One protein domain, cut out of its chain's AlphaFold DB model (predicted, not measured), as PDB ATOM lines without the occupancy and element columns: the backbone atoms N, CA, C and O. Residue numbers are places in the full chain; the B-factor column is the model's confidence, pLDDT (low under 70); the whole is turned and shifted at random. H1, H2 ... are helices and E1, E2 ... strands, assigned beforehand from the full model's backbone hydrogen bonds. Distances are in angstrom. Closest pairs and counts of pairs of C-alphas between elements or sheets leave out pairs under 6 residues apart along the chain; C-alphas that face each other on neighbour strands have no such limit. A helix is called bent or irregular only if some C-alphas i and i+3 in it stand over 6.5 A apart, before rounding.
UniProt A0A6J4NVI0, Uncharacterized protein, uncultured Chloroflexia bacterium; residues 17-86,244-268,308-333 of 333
ATOM      1  N   GLN A  17     166.128 153.659 121.860       73.50
ATOM      2  CA  GLN A  17     166.906 153.302 123.051       73.50
ATOM      3  C   GLN A  17     166.187 153.591 124.378       73.50
ATOM      4  O   GLN A  17     166.563 153.030 125.399       73.50
ATOM      5  N   CYS A  18     165.174 154.465 124.376       71.31
ATOM      6  CA  CYS A  18     164.425 154.853 125.573       71.31
ATOM      7  C   CYS A  18     163.054 154.155 125.663       71.31
ATOM      8  O   CYS A  18     162.459 154.145 126.736       71.31
ATOM      9  N   LEU A  19     162.540 153.609 124.553       75.19
ATOM     10  CA  LEU A  19     161.270 152.882 124.503       75.19
ATOM     11  C   LEU A  19     161.329 151.803 123.418       75.19
ATOM     12  O   LEU A  19     161.447 152.106 122.227       75.19
ATOM     13  N   HIS A  20     161.239 150.537 123.818       78.00
ATOM     14  CA  HIS A  20     161.296 149.421 122.885       78.00
ATOM     15  C   HIS A  20     160.035 149.345 122.018       78.00
ATOM     16  O   HIS A  20     158.931 149.680 122.442       78.00
ATOM     17  N   ALA A  21     160.176 148.808 120.803       81.56
ATOM     18  CA  ALA A  21     159.052 148.633 119.878       81.56
ATOM     19  C   ALA A  21     157.892 147.819 120.485       81.56
ATOM     20  O   ALA A  21     156.731 148.101 120.207       81.56
ATOM     21  N   THR A  22     158.188 146.841 121.347       81.81
ATOM     22  CA  THR A  22     157.168 146.074 122.078       81.81
ATOM     23  C   THR A  22     156.394 146.937 123.068       81.81
ATOM     24  O   THR A  22     155.187 146.784 123.184       81.81
ATOM     25  N   GLU A  23     157.058 147.879 123.737       79.12
ATOM     26  CA  GLU A  23     156.418 148.800 124.681       79.12
ATOM     27  C   GLU A  23     155.550 149.828 123.950       79.12
ATOM     28  O   GLU A  23     154.464 150.152 124.415       79.12
ATOM     29  N   VAL A  24     155.977 150.284 122.765       82.75
ATOM     30  CA  VAL A  24     155.157 151.136 121.884       82.75
ATOM     31  C   VAL A  24     153.869 150.417 121.474       82.75
ATOM     32  O   VAL A  24     152.784 150.997 121.531       82.75
ATOM     33  N   VAL A  25     153.984 149.150 121.072       84.94
ATOM     34  CA  VAL A  25     152.838 148.326 120.669       84.94
ATOM     35  C   VAL A  25     151.923 148.037 121.863       84.94
ATOM     36  O   VAL A  25     150.706 148.179 121.747       84.94
ATOM     37  N   ASP A  26     152.488 147.703 123.024       81.62
ATOM     38  CA  ASP A  26     151.724 147.479 124.252       81.62
ATOM     39  C   ASP A  26     150.978 148.743 124.690       81.62
ATOM     40  O   ASP A  26     149.794 148.675 125.020       81.62
ATOM     41  N   LEU A  27     151.630 149.909 124.643       79.94
ATOM     42  CA  LEU A  27     151.008 151.196 124.949       79.94
ATOM     43  C   LEU A  27     149.852 151.498 123.988       79.94
ATOM     44  O   LEU A  27     148.783 151.931 124.420       79.94
ATOM     45  N   TYR A  28     150.028 151.209 122.697       82.50
ATOM     46  CA  TYR A  28     148.964 151.369 121.711       82.50
ATOM     47  C   TYR A  28     147.766 150.455 121.987       82.50
ATOM     48  O   TYR A  28     146.630 150.924 121.944       82.50
ATOM     49  N   PHE A  29     147.981 149.176 122.301       78.31
ATOM     50  CA  PHE A  29     146.875 148.257 122.588       78.31
ATOM     51  C   PHE A  29     146.186 148.555 123.920       78.31
ATOM     52  O   PHE A  29     144.972 148.385 124.041       78.31
ATOM     53  N   GLN A  30     146.927 149.049 124.910       72.06
ATOM     54  CA  GLN A  30     146.368 149.409 126.210       72.06
ATOM     55  C   GLN A  30     145.636 150.752 126.217       72.06
ATOM     56  O   GLN A  30     144.922 151.030 127.180       72.06
ATOM     57  N   ARG A  31     145.695 151.541 125.132       70.50
ATOM     58  CA  ARG A  31     144.836 152.729 124.978       70.50
ATOM     59  C   ARG A  31     143.348 152.388 125.157       70.50
ATOM     60  O   ARG A  31     142.590 153.209 125.660       70.50
ATOM     61  N   GLY A  32     142.962 151.158 124.798       64.06
ATOM     62  CA  GLY A  32     141.599 150.643 124.931       64.06
ATOM     63  C   GLY A  32     141.112 150.553 126.381       64.06
ATOM     64  O   GLY A  32     139.928 150.716 126.645       64.06
ATOM     65  N   GLY A  33     142.018 150.387 127.354       65.44
ATOM     66  CA  GLY A  33     141.666 150.405 128.780       65.44
ATOM     67  C   GLY A  33     141.104 151.751 129.254       65.44
ATOM     68  O   GLY A  33     140.433 151.813 130.282       65.44
ATOM     69  N   PHE A  34     141.332 152.818 128.483       64.69
ATOM     70  CA  PHE A  34     140.820 154.161 128.743       64.69
ATOM     71  C   PHE A  34     139.548 154.483 127.950       64.69
ATOM     72  O   PHE A  34     138.940 155.520 128.202       64.69
ATOM     73  N   GLU A  35     139.097 153.600 127.049       65.12
ATOM     74  CA  GLU A  35     137.852 153.786 126.287       65.12
ATOM     75  C   GLU A  35     136.642 153.923 127.207       65.12
ATOM     76  O   GLU A  35     135.739 154.685 126.893       65.12
ATOM     77  N   GLN A  36     136.641 153.270 128.374       65.81
ATOM     78  CA  GLN A  36     135.568 153.442 129.354       65.81
ATOM     79  C   GLN A  36     135.546 154.865 129.931       65.81
ATOM     80  O   GLN A  36     134.488 155.475 130.009       65.81
ATOM     81  N   VAL A  37     136.713 155.421 130.279       63.97
ATOM     82  CA  VAL A  37     136.826 156.797 130.798       63.97
ATOM     83  C   VAL A  37     136.432 157.807 129.720       63.97
ATOM     84  O   VAL A  37     135.718 158.760 130.008       63.97
ATOM     85  N   LEU A  38     136.849 157.582 128.474       63.66
ATOM     86  CA  LEU A  38     136.475 158.422 127.334       63.66
ATOM     87  C   LEU A  38     134.978 158.306 127.003       63.66
ATOM     88  O   LEU A  38     134.326 159.315 126.763       63.66
ATOM     89  N   SER A  39     134.408 157.102 127.076       66.00
ATOM     90  CA  SER A  39     132.977 156.864 126.868       66.00
ATOM     91  C   SER A  39     132.121 157.532 127.943       66.00
ATOM     92  O   SER A  39     131.049 158.053 127.632       66.00
ATOM     93  N   ASP A  40     132.568 157.525 129.200       64.75
ATOM     94  CA  ASP A  40     131.889 158.231 130.289       64.75
ATOM     95  C   ASP A  40     131.945 159.758 130.071       64.75
ATOM     96  O   ASP A  40     131.008 160.481 130.418       64.75
ATOM     97  N   GLU A  41     133.019 160.259 129.450       65.81
ATOM     98  CA  GLU A  41     133.162 161.662 129.054       65.81
ATOM     99  C   GLU A  41     132.299 162.059 127.840       65.81
ATOM    100  O   GLU A  41     131.799 163.189 127.800       65.81
ATOM    101  N   ASP A  42     132.080 161.147 126.889       63.78
ATOM    102  CA  ASP A  42     131.252 161.362 125.692       63.78
ATOM    103  C   ASP A  42     129.748 161.462 126.014       63.78
ATOM    104  O   ASP A  42     129.003 162.186 125.344       63.78
ATOM    105  N   ALA A  43     129.287 160.813 127.089       68.19
ATOM    106  CA  ALA A  43     127.887 160.846 127.523       68.19
ATOM    107  C   ALA A  43     127.399 162.239 127.995       68.19
ATOM    108  O   ALA A  43     126.205 162.436 128.222       68.19
ATOM    109  N   GLU A  44     128.291 163.225 128.149       70.12
ATOM    110  CA  GLU A  44     127.996 164.525 128.770       70.12
ATOM    111  C   GLU A  44     127.143 165.474 127.898       70.12
ATOM    112  O   GLU A  44     126.396 166.302 128.426       70.12
ATOM    113  N   GLN A  45     127.268 165.416 126.567       69.50
ATOM    114  CA  GLN A  45     126.676 166.422 125.664       69.50
ATOM    115  C   GLN A  45     125.382 165.974 124.974       69.50
ATOM    116  O   GLN A  45     124.650 166.841 124.496       69.50
ATOM    117  N   ASP A  46     125.099 164.667 124.922       73.94
ATOM    118  CA  ASP A  46     124.041 164.082 124.076       73.94
ATOM    119  C   ASP A  46     124.047 164.685 122.649       73.94
ATOM    120  O   ASP A  46     123.063 165.284 122.193       73.94
ATOM    121  N   PRO A  47     125.190 164.619 121.933       73.06
ATOM    122  CA  PRO A  47     125.314 165.256 120.625       73.06
ATOM    123  C   PRO A  47     124.409 164.588 119.573       73.06
ATOM    124  O   PRO A  47     124.082 165.198 118.554       73.06
ATOM    125  N   ASP A  48     123.927 163.375 119.850       75.38
ATOM    126  CA  ASP A  48     122.998 162.628 119.003       75.38
ATOM    127  C   ASP A  48     121.540 163.074 119.153       75.38
ATOM    128  O   ASP A  48     120.663 162.604 118.420       75.38
ATOM    129  N   ARG A  49     121.267 164.049 120.032       80.31
ATOM    130  CA  ARG A  49     119.961 164.694 120.102       80.31
ATOM    131  C   ARG A  49     119.549 165.206 118.726       80.31
ATOM    132  O   ARG A  49     120.207 166.042 118.102       80.31
ATOM    133  N   TRP A  50     118.389 164.745 118.271       80.94
ATOM    134  CA  TRP A  50     117.813 165.193 117.012       80.94
ATOM    135  C   TRP A  50     117.321 166.638 117.139       80.94
ATOM    136  O   TRP A  50     116.292 166.906 117.763       80.94
ATOM    137  N   CYS A  51     118.049 167.586 116.551       83.62
ATOM    138  CA  CYS A  51     117.709 169.013 116.606       83.62
ATOM    139  C   CYS A  51     117.464 169.631 115.219       83.62
ATOM    140  O   CYS A  51     117.142 170.814 115.116       83.62
ATOM    141  N   SER A  52     117.611 168.847 114.148       87.94
ATOM    142  CA  SER A  52     117.383 169.270 112.765       87.94
ATOM    143  C   SER A  52     116.836 168.119 111.924       87.94
ATOM    144  O   SER A  52     117.382 167.027 111.920       87.94
ATOM    145  N   CYS A  53     115.813 168.387 111.109       89.25
ATOM    146  CA  CYS A  53     115.282 167.425 110.132       89.25
ATOM    147  C   CYS A  53     116.136 167.296 108.856       89.25
ATOM    148  O   CYS A  53     115.752 166.590 107.927       89.25
ATOM    149  N   THR A  54     117.262 168.009 108.770       91.38
ATOM    150  CA  THR A  54     118.186 167.949 107.628       91.38
ATOM    151  C   THR A  54     119.537 167.374 108.055       91.38
ATOM    152  O   THR A  54     120.016 167.754 109.130       91.38
ATOM    153  N   PRO A  55     120.207 166.561 107.209       82.00
ATOM    154  CA  PRO A  55     121.533 166.023 107.519       82.00
ATOM    155  C   PRO A  55     122.564 167.112 107.833       82.00
ATOM    156  O   PRO A  55     123.336 166.983 108.770       82.00
ATOM    157  N   HIS A  56     122.517 168.232 107.104       88.06
ATOM    158  CA  HIS A  56     123.485 169.321 107.258       88.06
ATOM    159  C   HIS A  56     123.287 170.064 108.584       88.06
ATOM    160  O   HIS A  56     124.247 170.502 109.208       88.06
ATOM    161  N   GLY A  57     122.034 170.223 109.027       87.19
ATOM    162  CA  GLY A  57     121.759 170.809 110.336       87.19
ATOM    163  C   GLY A  57     122.127 169.868 111.485       87.19
ATOM    164  O   GLY A  57     122.545 170.353 112.531       87.19
ATOM    165  N   GLN A  58     122.034 168.548 111.284       87.56
ATOM    166  CA  GLN A  58     122.480 167.571 112.279       87.56
ATOM    167  C   GLN A  58     124.015 167.519 112.367       87.56
ATOM    168  O   GLN A  58     124.566 167.521 113.462       87.56
ATOM    169  N   GLU A  59     124.716 167.572 111.232       87.00
ATOM    170  CA  GLU A  59     126.178 167.702 111.180       87.00
ATOM    171  C   GLU A  59     126.655 169.008 111.835       87.00
ATOM    172  O   GLU A  59     127.581 169.010 112.644       87.00
ATOM    173  N   PHE A  60     125.984 170.129 111.554       88.75
ATOM    174  CA  PHE A  60     126.295 171.401 112.202       88.75
ATOM    175  C   PHE A  60     126.131 171.332 113.727       88.75
ATOM    176  O   PHE A  60     126.964 171.868 114.457       88.75
ATOM    177  N   TRP A  61     125.089 170.659 114.214       87.44
ATOM    178  CA  TRP A  61     124.882 170.448 115.646       87.44
ATOM    179  C   TRP A  61     125.994 169.626 116.296       87.44
ATOM    180  O   TRP A  61     126.476 170.006 117.363       87.44
ATOM    181  N   GLN A  62     126.451 168.562 115.637       86.81
ATOM    182  CA  GLN A  62     127.591 167.763 116.091       86.81
ATOM    183  C   GLN A  62     128.851 168.630 116.229       86.81
ATOM    184  O   GLN A  62     129.493 168.634 117.281       86.81
ATOM    185  N   ILE A  63     129.144 169.462 115.222       89.00
ATOM    186  CA  ILE A  63     130.278 170.398 115.256       89.00
ATOM    187  C   ILE A  63     130.144 171.372 116.429       89.00
ATOM    188  O   ILE A  63     131.092 171.545 117.190       89.00
ATOM    189  N   VAL A  64     128.979 172.005 116.602       89.69
ATOM    190  CA  VAL A  64     128.747 172.957 117.701       89.69
ATOM    191  C   VAL A  64     128.893 172.277 119.061       89.69
ATOM    192  O   VAL A  64     129.510 172.853 119.954       89.69
ATOM    193  N   SER A  65     128.373 171.060 119.214       86.56
ATOM    194  CA  SER A  65     128.448 170.295 120.462       86.56
ATOM    195  C   SER A  65     129.897 169.984 120.833       86.56
ATOM    196  O   SER A  65     130.320 170.287 121.951       86.56
ATOM    197  N   GLN A  66     130.697 169.498 119.875       86.69
ATOM    198  CA  GLN A  66     132.135 169.275 120.065       86.69
ATOM    199  C   GLN A  66     132.879 170.576 120.381       86.69
ATOM    200  O   GLN A  66     133.745 170.607 121.255       86.69
ATOM    201  N   TRP A  67     132.523 171.677 119.712       90.56
ATOM    202  CA  TRP A  67     133.142 172.977 119.958       90.56
ATOM    203  C   TRP A  67     132.874 173.464 121.382       90.56
ATOM    204  O   TRP A  67     133.807 173.805 122.101       90.56
ATOM    205  N   VAL A  68     131.616 173.414 121.829       89.06
ATOM    206  CA  VAL A  68     131.232 173.774 123.200       89.06
ATOM    207  C   VAL A  68     131.915 172.863 124.219       89.06
ATOM    208  O   VAL A  68     132.341 173.341 125.269       89.06
ATOM    209  N   TRP A  69     132.025 171.565 123.933       87.62
ATOM    210  CA  TRP A  69     132.700 170.599 124.801       87.62
ATOM    211  C   TRP A  69     134.187 170.933 124.985       87.62
ATOM    212  O   TRP A  69     134.642 171.059 126.124       87.62
ATOM    213  N   ASN A  70     134.903 171.211 123.892       88.75
ATOM    214  CA  ASN A  70     136.307 171.629 123.928       88.75
ATOM    215  C   ASN A  70     136.493 172.988 124.616       88.75
ATOM    216  O   ASN A  70     137.376 173.138 125.457       88.75
ATOM    217  N   THR A  71     135.623 173.964 124.341       91.19
ATOM    218  CA  THR A  71     135.678 175.275 125.003       91.19
ATOM    219  C   THR A  71     135.476 175.156 126.515       91.19
ATOM    220  O   THR A  71     136.158 175.830 127.277       91.19
ATOM    221  N   ARG A  72     134.570 174.290 126.987       90.50
ATOM    222  CA  ARG A  72     134.392 174.063 128.434       90.50
ATOM    223  C   ARG A  72     135.631 173.451 129.075       90.50
ATOM    224  O   ARG A  72     135.927 173.794 130.214       90.50
ATOM    225  N   LEU A  73     136.322 172.555 128.373       88.56
ATOM    226  CA  LEU A  73     137.561 171.955 128.860       88.56
ATOM    227  C   LEU A  73     138.661 173.013 128.991       88.56
ATOM    228  O   LEU A  73     139.265 173.134 130.053       88.56
ATOM    229  N   GLU A  74     138.862 173.815 127.947       90.75
ATOM    230  CA  GLU A  74     139.858 174.887 127.925       90.75
ATOM    231  C   GLU A  74     139.587 175.935 129.010       90.75
ATOM    232  O   GLU A  74     140.445 176.204 129.849       90.75
ATOM    233  N   LEU A  75     138.368 176.482 129.060       91.62
ATOM    234  CA  LEU A  75     137.997 177.479 130.067       91.62
ATOM    235  C   LEU A  75     137.983 176.889 131.480       91.62
ATOM    236  O   LEU A  75     138.293 177.594 132.439       91.62
ATOM    237  N   GLY A  76     137.642 175.606 131.618       91.50
ATOM    238  CA  GLY A  76     137.739 174.873 132.874       91.50
ATOM    239  C   GLY A  76     139.179 174.761 133.359       91.50
ATOM    240  O   GLY A  76     139.426 175.052 134.523       91.50
ATOM    241  N   GLN A  77     140.119 174.435 132.469       90.44
ATOM    242  CA  GLN A  77     141.545 174.354 132.791       90.44
ATOM    243  C   GLN A  77     142.149 175.718 133.125       90.44
ATOM    244  O   GLN A  77     142.941 175.839 134.048       90.44
ATOM    245  N   VAL A  78     141.765 176.775 132.412       90.56
ATOM    246  CA  VAL A  78     142.199 178.136 132.765       90.56
ATOM    247  C   VAL A  78     141.646 178.549 134.137       90.56
ATOM    248  O   VAL A  78     142.278 179.309 134.867       90.56
ATOM    249  N   ALA A  79     140.450 178.071 134.490       88.75
ATOM    250  CA  ALA A  79     139.775 178.424 135.734       88.75
ATOM    251  C   ALA A  79     140.120 177.531 136.940       88.75
ATOM    252  O   ALA A  79     139.719 177.844 138.067       88.75
ATOM    253  N   ASP A  80     140.770 176.395 136.718       86.50
ATOM    254  CA  ASP A  80     141.164 175.430 137.737       86.50
ATOM    255  C   ASP A  80     142.666 175.182 137.582       86.50
ATOM    256  O   ASP A  80     143.104 174.605 136.596       86.50
ATOM    257  N   GLU A  81     143.463 175.582 138.571       71.06
ATOM    258  CA  GLU A  81     144.920 175.357 138.593       71.06
ATOM    259  C   GLU A  81     145.289 173.873 138.807       71.06
ATOM    260  O   GLU A  81     146.419 173.539 139.161       71.06
ATOM    261  N   SER A  82     144.332 172.962 138.611       71.81
ATOM    262  CA  SER A  82     144.571 171.529 138.619       71.81
ATOM    263  C   SER A  82     145.642 171.193 137.579       71.81
ATOM    264  O   SER A  82     145.475 171.419 136.378       71.81
ATOM    265  N   GLY A  83     146.761 170.656 138.062       76.75
ATOM    266  CA  GLY A  83     147.808 170.117 137.206       76.75
ATOM    267  C   GLY A  83     147.321 168.915 136.398       76.75
ATOM    268  O   GLY A  83     146.231 168.381 136.624       76.75
ATOM    269  N   LEU A  84     148.158 168.474 135.461       84.38
ATOM    270  CA  LEU A  84     147.925 167.233 134.729       84.38
ATOM    271  C   LEU A  84     147.769 166.074 135.720       84.38
ATOM    272  O   LEU A  84     148.550 165.934 136.664       84.38
ATOM    273  N   ARG A  85     146.757 165.239 135.497       82.69
ATOM    274  CA  ARG A  85     146.641 163.951 136.166       82.69
ATOM    275  C   ARG A  85     147.694 163.031 135.570       82.69
ATOM    276  O   ARG A  85     147.789 162.898 134.355       82.69
ATOM    277  N   THR A  86     148.461 162.384 136.437       84.00
ATOM    278  CA  THR A  86     149.511 161.455 136.029       84.00
ATOM    279  C   THR A  86     149.146 160.045 136.461       84.00
ATOM    280  O   THR A  86     148.844 159.805 137.629       84.00
ATOM    281  N   PRO A 244     141.847 166.081 133.783       83.31
ATOM    282  CA  PRO A 244     140.630 165.491 134.333       83.31
ATOM    283  C   PRO A 244     139.393 166.126 133.670       83.31
ATOM    284  O   PRO A 244     138.672 166.917 134.288       83.31
ATOM    285  N   GLY A 245     139.169 165.804 132.393       84.38
ATOM    286  CA  GLY A 245     138.286 166.533 131.485       84.38
ATOM    287  C   GLY A 245     136.852 166.630 131.981       84.38
ATOM    288  O   GLY A 245     136.310 167.736 132.072       84.38
ATOM    289  N   TYR A 246     136.282 165.499 132.405       82.38
ATOM    290  CA  TYR A 246     134.962 165.449 133.043       82.38
ATOM    291  C   TYR A 246     134.817 166.473 134.179       82.38
ATOM    292  O   TYR A 246     133.901 167.301 134.192       82.38
ATOM    293  N   ARG A 247     135.755 166.453 135.137       85.50
ATOM    294  CA  ARG A 247     135.723 167.327 136.314       85.50
ATOM    295  C   ARG A 247     135.810 168.793 135.900       85.50
ATOM    296  O   ARG A 247     135.026 169.595 136.401       85.50
ATOM    297  N   LEU A 248     136.738 169.141 135.009       88.75
ATOM    298  CA  LEU A 248     136.946 170.524 134.566       88.75
ATOM    299  C   LEU A 248     135.686 171.093 133.912       88.75
ATOM    300  O   LEU A 248     135.231 172.174 134.293       88.75
ATOM    301  N   ARG A 249     135.062 170.339 132.998       89.00
ATOM    302  CA  ARG A 249     133.825 170.758 132.323       89.00
ATOM    303  C   ARG A 249     132.665 170.907 133.305       89.00
ATOM    304  O   ARG A 249     132.011 171.954 133.321       89.00
ATOM    305  N   HIS A 250     132.448 169.920 134.176       86.25
ATOM    306  CA  HIS A 250     131.373 169.958 135.170       86.25
ATOM    307  C   HIS A 250     131.542 171.090 136.185       86.25
ATOM    308  O   HIS A 250     130.579 171.807 136.481       86.25
ATOM    309  N   LEU A 251     132.753 171.285 136.712       88.00
ATOM    310  CA  LEU A 251     133.036 172.373 137.646       88.00
ATOM    311  C   LEU A 251     132.863 173.727 136.969       88.00
ATOM    312  O   LEU A 251     132.212 174.604 137.542       88.00
ATOM    313  N   TYR A 252     133.380 173.891 135.751       89.38
ATOM    314  CA  TYR A 252     133.240 175.127 134.992       89.38
ATOM    315  C   TYR A 252     131.767 175.470 134.744       89.38
ATOM    316  O   TYR A 252     131.313 176.554 135.114       89.38
ATOM    317  N   VAL A 253     130.981 174.529 134.211       89.06
ATOM    318  CA  VAL A 253     129.540 174.723 133.977       89.06
ATOM    319  C   VAL A 253     128.799 174.978 135.290       89.06
ATOM    320  O   VAL A 253     127.931 175.848 135.356       89.06
ATOM    321  N   GLY A 254     129.147 174.258 136.357       88.75
ATOM    322  CA  GLY A 254     128.562 174.440 137.682       88.75
ATOM    323  C   GLY A 254     128.855 175.814 138.292       88.75
ATOM    324  O   GLY A 254     127.994 176.358 138.987       88.75
ATOM    325  N   ARG A 255     130.038 176.388 138.044       88.12
ATOM    326  CA  ARG A 255     130.388 177.766 138.429       88.12
ATOM    327  C   ARG A 255     129.634 178.772 137.560       88.12
ATOM    328  O   ARG A 255     128.971 179.649 138.101       88.12
ATOM    329  N   LEU A 256     129.632 178.575 136.240       87.00
ATOM    330  CA  LEU A 256     128.934 179.438 135.282       87.00
ATOM    331  C   LEU A 256     127.431 179.544 135.581       87.00
ATOM    332  O   LEU A 256     126.869 180.629 135.544       87.00
ATOM    333  N   ARG A 257     126.767 178.435 135.928       88.06
ATOM    334  CA  ARG A 257     125.332 178.431 136.278       88.06
ATOM    335  C   ARG A 257     125.017 179.137 137.598       88.06
ATOM    336  O   ARG A 257     123.884 179.560 137.797       88.06
ATOM    337  N   ARG A 258     125.995 179.244 138.499       87.69
ATOM    338  CA  ARG A 258     125.879 179.967 139.777       87.69
ATOM    339  C   ARG A 258     126.338 181.421 139.671       87.69
ATOM    340  O   ARG A 258     126.244 182.165 140.644       87.69
ATOM    341  N   GLN A 259     126.822 181.820 138.499       86.75
ATOM    342  CA  GLN A 259     127.329 183.149 138.245       86.75
ATOM    343  C   GLN A 259     126.203 184.177 138.329       86.75
ATOM    344  O   GLN A 259     125.206 184.096 137.612       86.75
ATOM    345  N   GLN A 260     126.388 185.189 139.168       85.62
ATOM    346  CA  GLN A 260     125.540 186.372 139.134       85.62
ATOM    347  C   GLN A 260     126.102 187.354 138.106       85.62
ATOM    348  O   GLN A 260     127.320 187.518 137.986       85.62
ATOM    349  N   VAL A 261     125.212 187.991 137.349       89.06
ATOM    350  CA  VAL A 261     125.559 189.038 136.386       89.06
ATOM    351  C   VAL A 261     124.645 190.221 136.642       89.06
ATOM    352  O   VAL A 261     123.423 190.083 136.604       89.06
ATOM    353  N   ARG A 262     125.228 191.393 136.889       89.69
ATOM    354  CA  ARG A 262     124.474 192.647 136.932       89.69
ATOM    355  C   ARG A 262     124.650 193.391 135.635       89.69
ATOM    356  O   ARG A 262     125.763 193.645 135.189       89.69
ATOM    357  N   LEU A 263     123.515 193.765 135.071       89.81
ATOM    358  CA  LEU A 263     123.416 194.543 133.856       89.81
ATOM    359  C   LEU A 263     122.933 195.945 134.216       89.81
ATOM    360  O   LEU A 263     121.902 196.107 134.865       89.81
ATOM    361  N   VAL A 264     123.691 196.954 133.802       89.00
ATOM    362  CA  VAL A 264     123.320 198.364 133.947       89.00
ATOM    363  C   VAL A 264     123.328 199.003 132.570       89.00
ATOM    364  O   VAL A 264     124.315 198.909 131.841       89.00
ATOM    365  N   VAL A 265     122.235 199.668 132.208       86.31
ATOM    366  CA  VAL A 265     122.182 200.487 130.997       86.31
ATOM    367  C   VAL A 265     122.895 201.806 131.294       86.31
ATOM    368  O   VAL A 265     122.507 202.528 132.206       86.31
ATOM    369  N   VAL A 266     123.974 202.091 130.568       79.56
ATOM    370  CA  VAL A 266     124.824 203.278 130.775       79.56
ATOM    371  C   VAL A 266     124.350 204.453 129.922       79.56
ATOM    372  O   VAL A 266     124.448 205.597 130.344       79.56
ATOM    373  N   HIS A 267     123.817 204.167 128.735       71.12
ATOM    374  CA  HIS A 267     123.159 205.144 127.874       71.12
ATOM    375  C   HIS A 267     121.983 204.469 127.178       71.12
ATOM    376  O   HIS A 267     122.166 203.461 126.494       71.12
ATOM    377  N   ALA A 268     120.798 205.047 127.340       58.69
ATOM    378  CA  ALA A 268     119.638 204.786 126.508       58.69
ATOM    379  C   ALA A 268     119.242 206.123 125.880       58.69
ATOM    380  O   ALA A 268     118.539 206.916 126.500       58.69
ATOM    381  N   PRO A 308     121.875 201.224 122.626       75.31
ATOM    382  CA  PRO A 308     121.994 201.228 124.075       75.31
ATOM    383  C   PRO A 308     123.319 200.600 124.494       75.31
ATOM    384  O   PRO A 308     123.717 199.545 123.994       75.31
ATOM    385  N   ARG A 309     124.015 201.268 125.415       82.12
ATOM    386  CA  ARG A 309     125.273 200.767 125.973       82.12
ATOM    387  C   ARG A 309     124.996 200.076 127.292       82.12
ATOM    388  O   ARG A 309     124.399 200.665 128.191       82.12
ATOM    389  N   PHE A 310     125.476 198.850 127.411       83.81
ATOM    390  CA  PHE A 310     125.322 198.029 128.602       83.81
ATOM    391  C   PHE A 310     126.669 197.877 129.299       83.81
ATOM    392  O   PHE A 310     127.693 197.654 128.655       83.81
ATOM    393  N   ARG A 311     126.661 197.977 130.625       86.25
ATOM    394  CA  ARG A 311     127.762 197.563 131.488       86.25
ATOM    395  C   ARG A 311     127.355 196.271 132.175       86.25
ATOM    396  O   ARG A 311     126.299 196.214 132.804       86.25
ATOM    397  N   PHE A 312     128.211 195.268 132.056       87.44
ATOM    398  CA  PHE A 312     128.059 193.979 132.708       87.44
ATOM    399  C   PHE A 312     129.065 193.899 133.852       87.44
ATOM    400  O   PHE A 312     130.252 194.142 133.647       87.44
ATOM    401  N   THR A 313     128.590 193.556 135.042       88.44
ATOM    402  CA  THR A 313     129.436 193.198 136.180       88.44
ATOM    403  C   THR A 313     129.246 191.717 136.446       88.44
ATOM    404  O   THR A 313     128.115 191.251 136.593       88.44
ATOM    405  N   VAL A 314     130.355 190.986 136.487       87.25
ATOM    406  CA  VAL A 314     130.391 189.546 136.733       87.25
ATOM    407  C   VAL A 314     131.321 189.309 137.921       87.25
ATOM    408  O   VAL A 314     132.416 189.863 137.962       87.25
ATOM    409  N   TRP A 315     130.875 188.536 138.909       87.19
ATOM    410  CA  TRP A 315     131.582 188.348 140.186       87.19
ATOM    411  C   TRP A 315     132.266 186.991 140.295       87.19
ATOM    412  O   TRP A 315     131.874 186.055 139.626       87.19
ATOM    413  N   GLY A 316     133.255 186.831 141.172       83.69
ATOM    414  CA  GLY A 316     133.809 185.497 141.450       83.69
ATOM    415  C   GLY A 316     134.466 184.808 140.243       83.69
ATOM    416  O   GLY A 316     134.644 183.592 140.260       83.69
ATOM    417  N   ILE A 317     134.833 185.570 139.206       85.75
ATOM    418  CA  ILE A 317     135.691 185.076 138.130       85.75
ATOM    419  C   ILE A 317     137.112 185.000 138.682       85.75
ATOM    420  O   ILE A 317     137.641 185.989 139.187       85.75
ATOM    421  N   VAL A 318     137.731 183.827 138.574       87.00
ATOM    422  CA  VAL A 318     139.133 183.643 138.962       87.00
ATOM    423  C   VAL A 318     140.057 184.511 138.089       87.00
ATOM    424  O   VAL A 318     139.821 184.607 136.881       87.00
ATOM    425  N   PRO A 319     141.113 185.136 138.649       87.81
ATOM    426  CA  PRO A 319     141.943 186.102 137.924       87.81
ATOM    427  C   PRO A 319     142.534 185.576 136.612       87.81
ATOM    428  O   PRO A 319     142.524 186.294 135.615       87.81
ATOM    429  N   ALA A 320     142.981 184.317 136.586       88.31
ATOM    430  CA  ALA A 320     143.509 183.678 135.380       88.31
ATOM    431  C   ALA A 320     142.470 183.634 134.246       88.31
ATOM    432  O   ALA A 320     142.764 184.012 133.113       88.31
ATOM    433  N   LEU A 321     141.224 183.266 134.565       88.50
ATOM    434  CA  LEU A 321     140.123 183.257 133.601       88.50
ATOM    435  C   LEU A 321     139.738 184.672 133.160       88.50
ATOM    436  O   LEU A 321     139.465 184.888 131.983       88.50
ATOM    437  N   ALA A 322     139.736 185.643 134.075       88.94
ATOM    438  CA  ALA A 322     139.472 187.038 133.728       88.94
ATOM    439  C   ALA A 322     140.523 187.579 132.747       88.94
ATOM    440  O   ALA A 322     140.159 188.168 131.731       88.94
ATOM    441  N   ALA A 323     141.805 187.316 133.009       89.50
ATOM    442  CA  ALA A 323     142.906 187.702 132.134       89.50
ATOM    443  C   ALA A 323     142.813 187.018 130.763       89.50
ATOM    444  O   ALA A 323     142.905 187.694 129.739       89.50
ATOM    445  N   TYR A 324     142.553 185.708 130.738       90.38
ATOM    446  CA  TYR A 324     142.381 184.940 129.501       90.38
ATOM    447  C   TYR A 324     141.231 185.481 128.634       90.38
ATOM    448  O   TYR A 324     141.359 185.589 127.418       90.38
ATOM    449  N   LEU A 325     140.118 185.883 129.257       88.62
ATOM    450  CA  LEU A 325     138.964 186.471 128.568       88.62
ATOM    451  C   LEU A 325     139.129 187.969 128.246       88.62
ATOM    452  O   LEU A 325     138.222 188.567 127.664       88.62
ATOM    453  N   GLY A 326     140.244 188.595 128.634       89.81
ATOM    454  CA  GLY A 326     140.472 190.031 128.453       89.81
ATOM    455  C   GLY A 326     139.517 190.912 129.267       89.81
ATOM    456  O   GLY A 326     139.198 192.029 128.857       89.81
ATOM    457  N   LEU A 327     139.020 190.414 130.402       86.88
ATOM    458  CA  LEU A 327     138.128 191.151 131.292       86.88
ATOM    459  C   LEU A 327     138.943 192.076 132.196       86.88
ATOM    460  O   LEU A 327     139.840 191.640 132.916       86.88
ATOM    461  N   ALA A 328     138.605 193.364 132.186       83.06
ATOM    462  CA  ALA A 328     139.232 194.330 133.075       83.06
ATOM    463  C   ALA A 328     138.738 194.128 134.523       83.06
ATOM    464  O   ALA A 328     137.521 194.066 134.737       83.06
ATOM    465  N   PRO A 329     139.637 194.059 135.525       76.44
ATOM    466  CA  PRO A 329     139.226 194.059 136.921       76.44
ATOM    467  C   PRO A 329     138.517 195.377 137.244       76.44
ATOM    468  O   PRO A 329     138.908 196.451 136.781       76.44
ATOM    469  N   GLN A 330     137.455 195.301 138.042       70.12
ATOM    470  CA  GLN A 330     136.804 196.505 138.535       70.12
ATOM    471  C   GLN A 330     137.718 197.149 139.586       70.12
ATOM    472  O   GLN A 330     138.152 196.472 140.515       70.12
ATOM    473  N   ALA A 331     138.024 198.441 139.438       61.41
ATOM    474  CA  ALA A 331     138.737 199.177 140.478       61.41
ATOM    475  C   ALA A 331     137.921 199.130 141.785       61.41
ATOM    476  O   ALA A 331     136.690 199.239 141.713       61.41
ATOM    477  N   PRO A 332     138.563 198.947 142.955       54.69
ATOM    478  CA  PRO A 332     137.864 198.990 144.232       54.69
ATOM    479  C   PRO A 332     137.209 200.367 144.385       54.69
ATOM    480  O   PRO A 332     137.896 201.386 144.347       54.69
ATOM    481  N   THR A 333     135.877 200.388 144.458       48.22
ATOM    482  CA  THR A 333     135.080 201.579 144.793       48.22
ATOM    483  C   THR A 333     135.123 201.883 146.272       48.22
ATOM    484  O   THR A 333     134.987 200.903 147.044       48.22
TER     485      THR A 333
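Overview. This is residues 17 to 86, 244 to 268 and 308 to 333 of the 333 residues of an uncharacterized protein of uncultured Chloroflexia bacterium (UniProt A0A6J4NVI0). A narrow antiparallel ribbon of two strands, E1 and E2, makes one end of a long, open arrangement; from it the line runs through H3 to H1, a helical arm whose first part sticks out at the other end with residues 17 to 36. The longest helix, H2, crosses this line at H3 with its residues 69 to 79, and the small helix H4 packs on residues 75 to 79 of H2. The printed part has 121 residues, with four named helices and two named strands in the order H1, H2, H3, E1, E2, H4; the sheet has the order E1 - E2, and the class is mostly helix. The whole is only just extended, close to loose, with a radius of gyration of the C-alphas of 20.5 A, and it is only just flat, with spans of 68 by 45 by 23 A.

Along the chain. The sheet is made of E1, residues 261 to 267, 18.4 A from first to last C-alpha, and E2, residues 309 to 314, 16.4 A. C-alpha 261, where E1 begins, is at (125.559, 189.038, 136.386). H3 is residues 245 to 258, 20.1 A long. H2 is residues 55 to 79, 25 residues over 35.8 A, from C-alpha 55 at (121.533, 166.023, 107.519) to C-alpha 79 at (139.775, 178.424, 135.734). H1 is residues 21 to 42, 31.1 A long, beginning with C-alpha 21 at (159.052, 148.633, 119.878). H1 has a kink of 44 degrees near residue 36 and is only just irregular: C-alphas 33 and 36 are 6.8 A apart. H4 is residues 319 to 324, 8.5 A long.

Arrangement. E1 and E2 are antiparallel neighbours, with 157 degrees between their N-to-C directions. The C-alphas of residues 263 and 312 face each other at 4.8 A, and those of 265 and 310 at 4.7 A. N 266 and O 309 are within hydrogen-bond range at 2.8 A, and so are N 313 and O 262, at 2.8 A. A tight link of 2 residues joins H3 to E1. H2 touches H3 with residues 69 to 79 alone; their lines are about perpendicular, at 86 degrees. The closest C-alphas of the two are those of Gly 76 and Leu 248, 4.7 A apart. H2 touches H4 with residues 75 to 79 alone, and their closest C-alphas are those of Ala 79 and Leu 321, at 5.3 A. H2 and H4 run opposite ways at a steep tilt of 42 degrees. H1 and H3 are close but not clearly touching, with the closest C-alphas, those of Glu 41 and Tyr 246, 5.8 A apart. They run the same way at a shallow tilt of 26 degrees, though the line of H1 is a rough one. H1 and H2 are apart, and so are H3 and H4. In H2 and H4 every O i to N i+4 pair is within hydrogen-bond range; in H1 it is 12 of 18 and in H3 9 of 10.

Size, cuts and confidence. The two C-alphas farthest apart are those of Gln 17 and Ala 268, at 70.0 A. Residues 17 to 36, of which 21 to 36 belong to H1, stand free; without them the body spans 50 by 43 by 20 A. Residues 87 to 243 are not printed, with C-alphas 86 and 244 9.9 A apart across the cut; residues 269 to 307 are also not printed, with C-alphas 268 and 308 4.9 A apart. The link from H1 to H2, residues 43 to 54, is long, and the link from E2 to H4 is tight. The mean pLDDT of the printed part is 81.5; it is under 70 at residues 32 to 43, 45, 268 and 331 to 333.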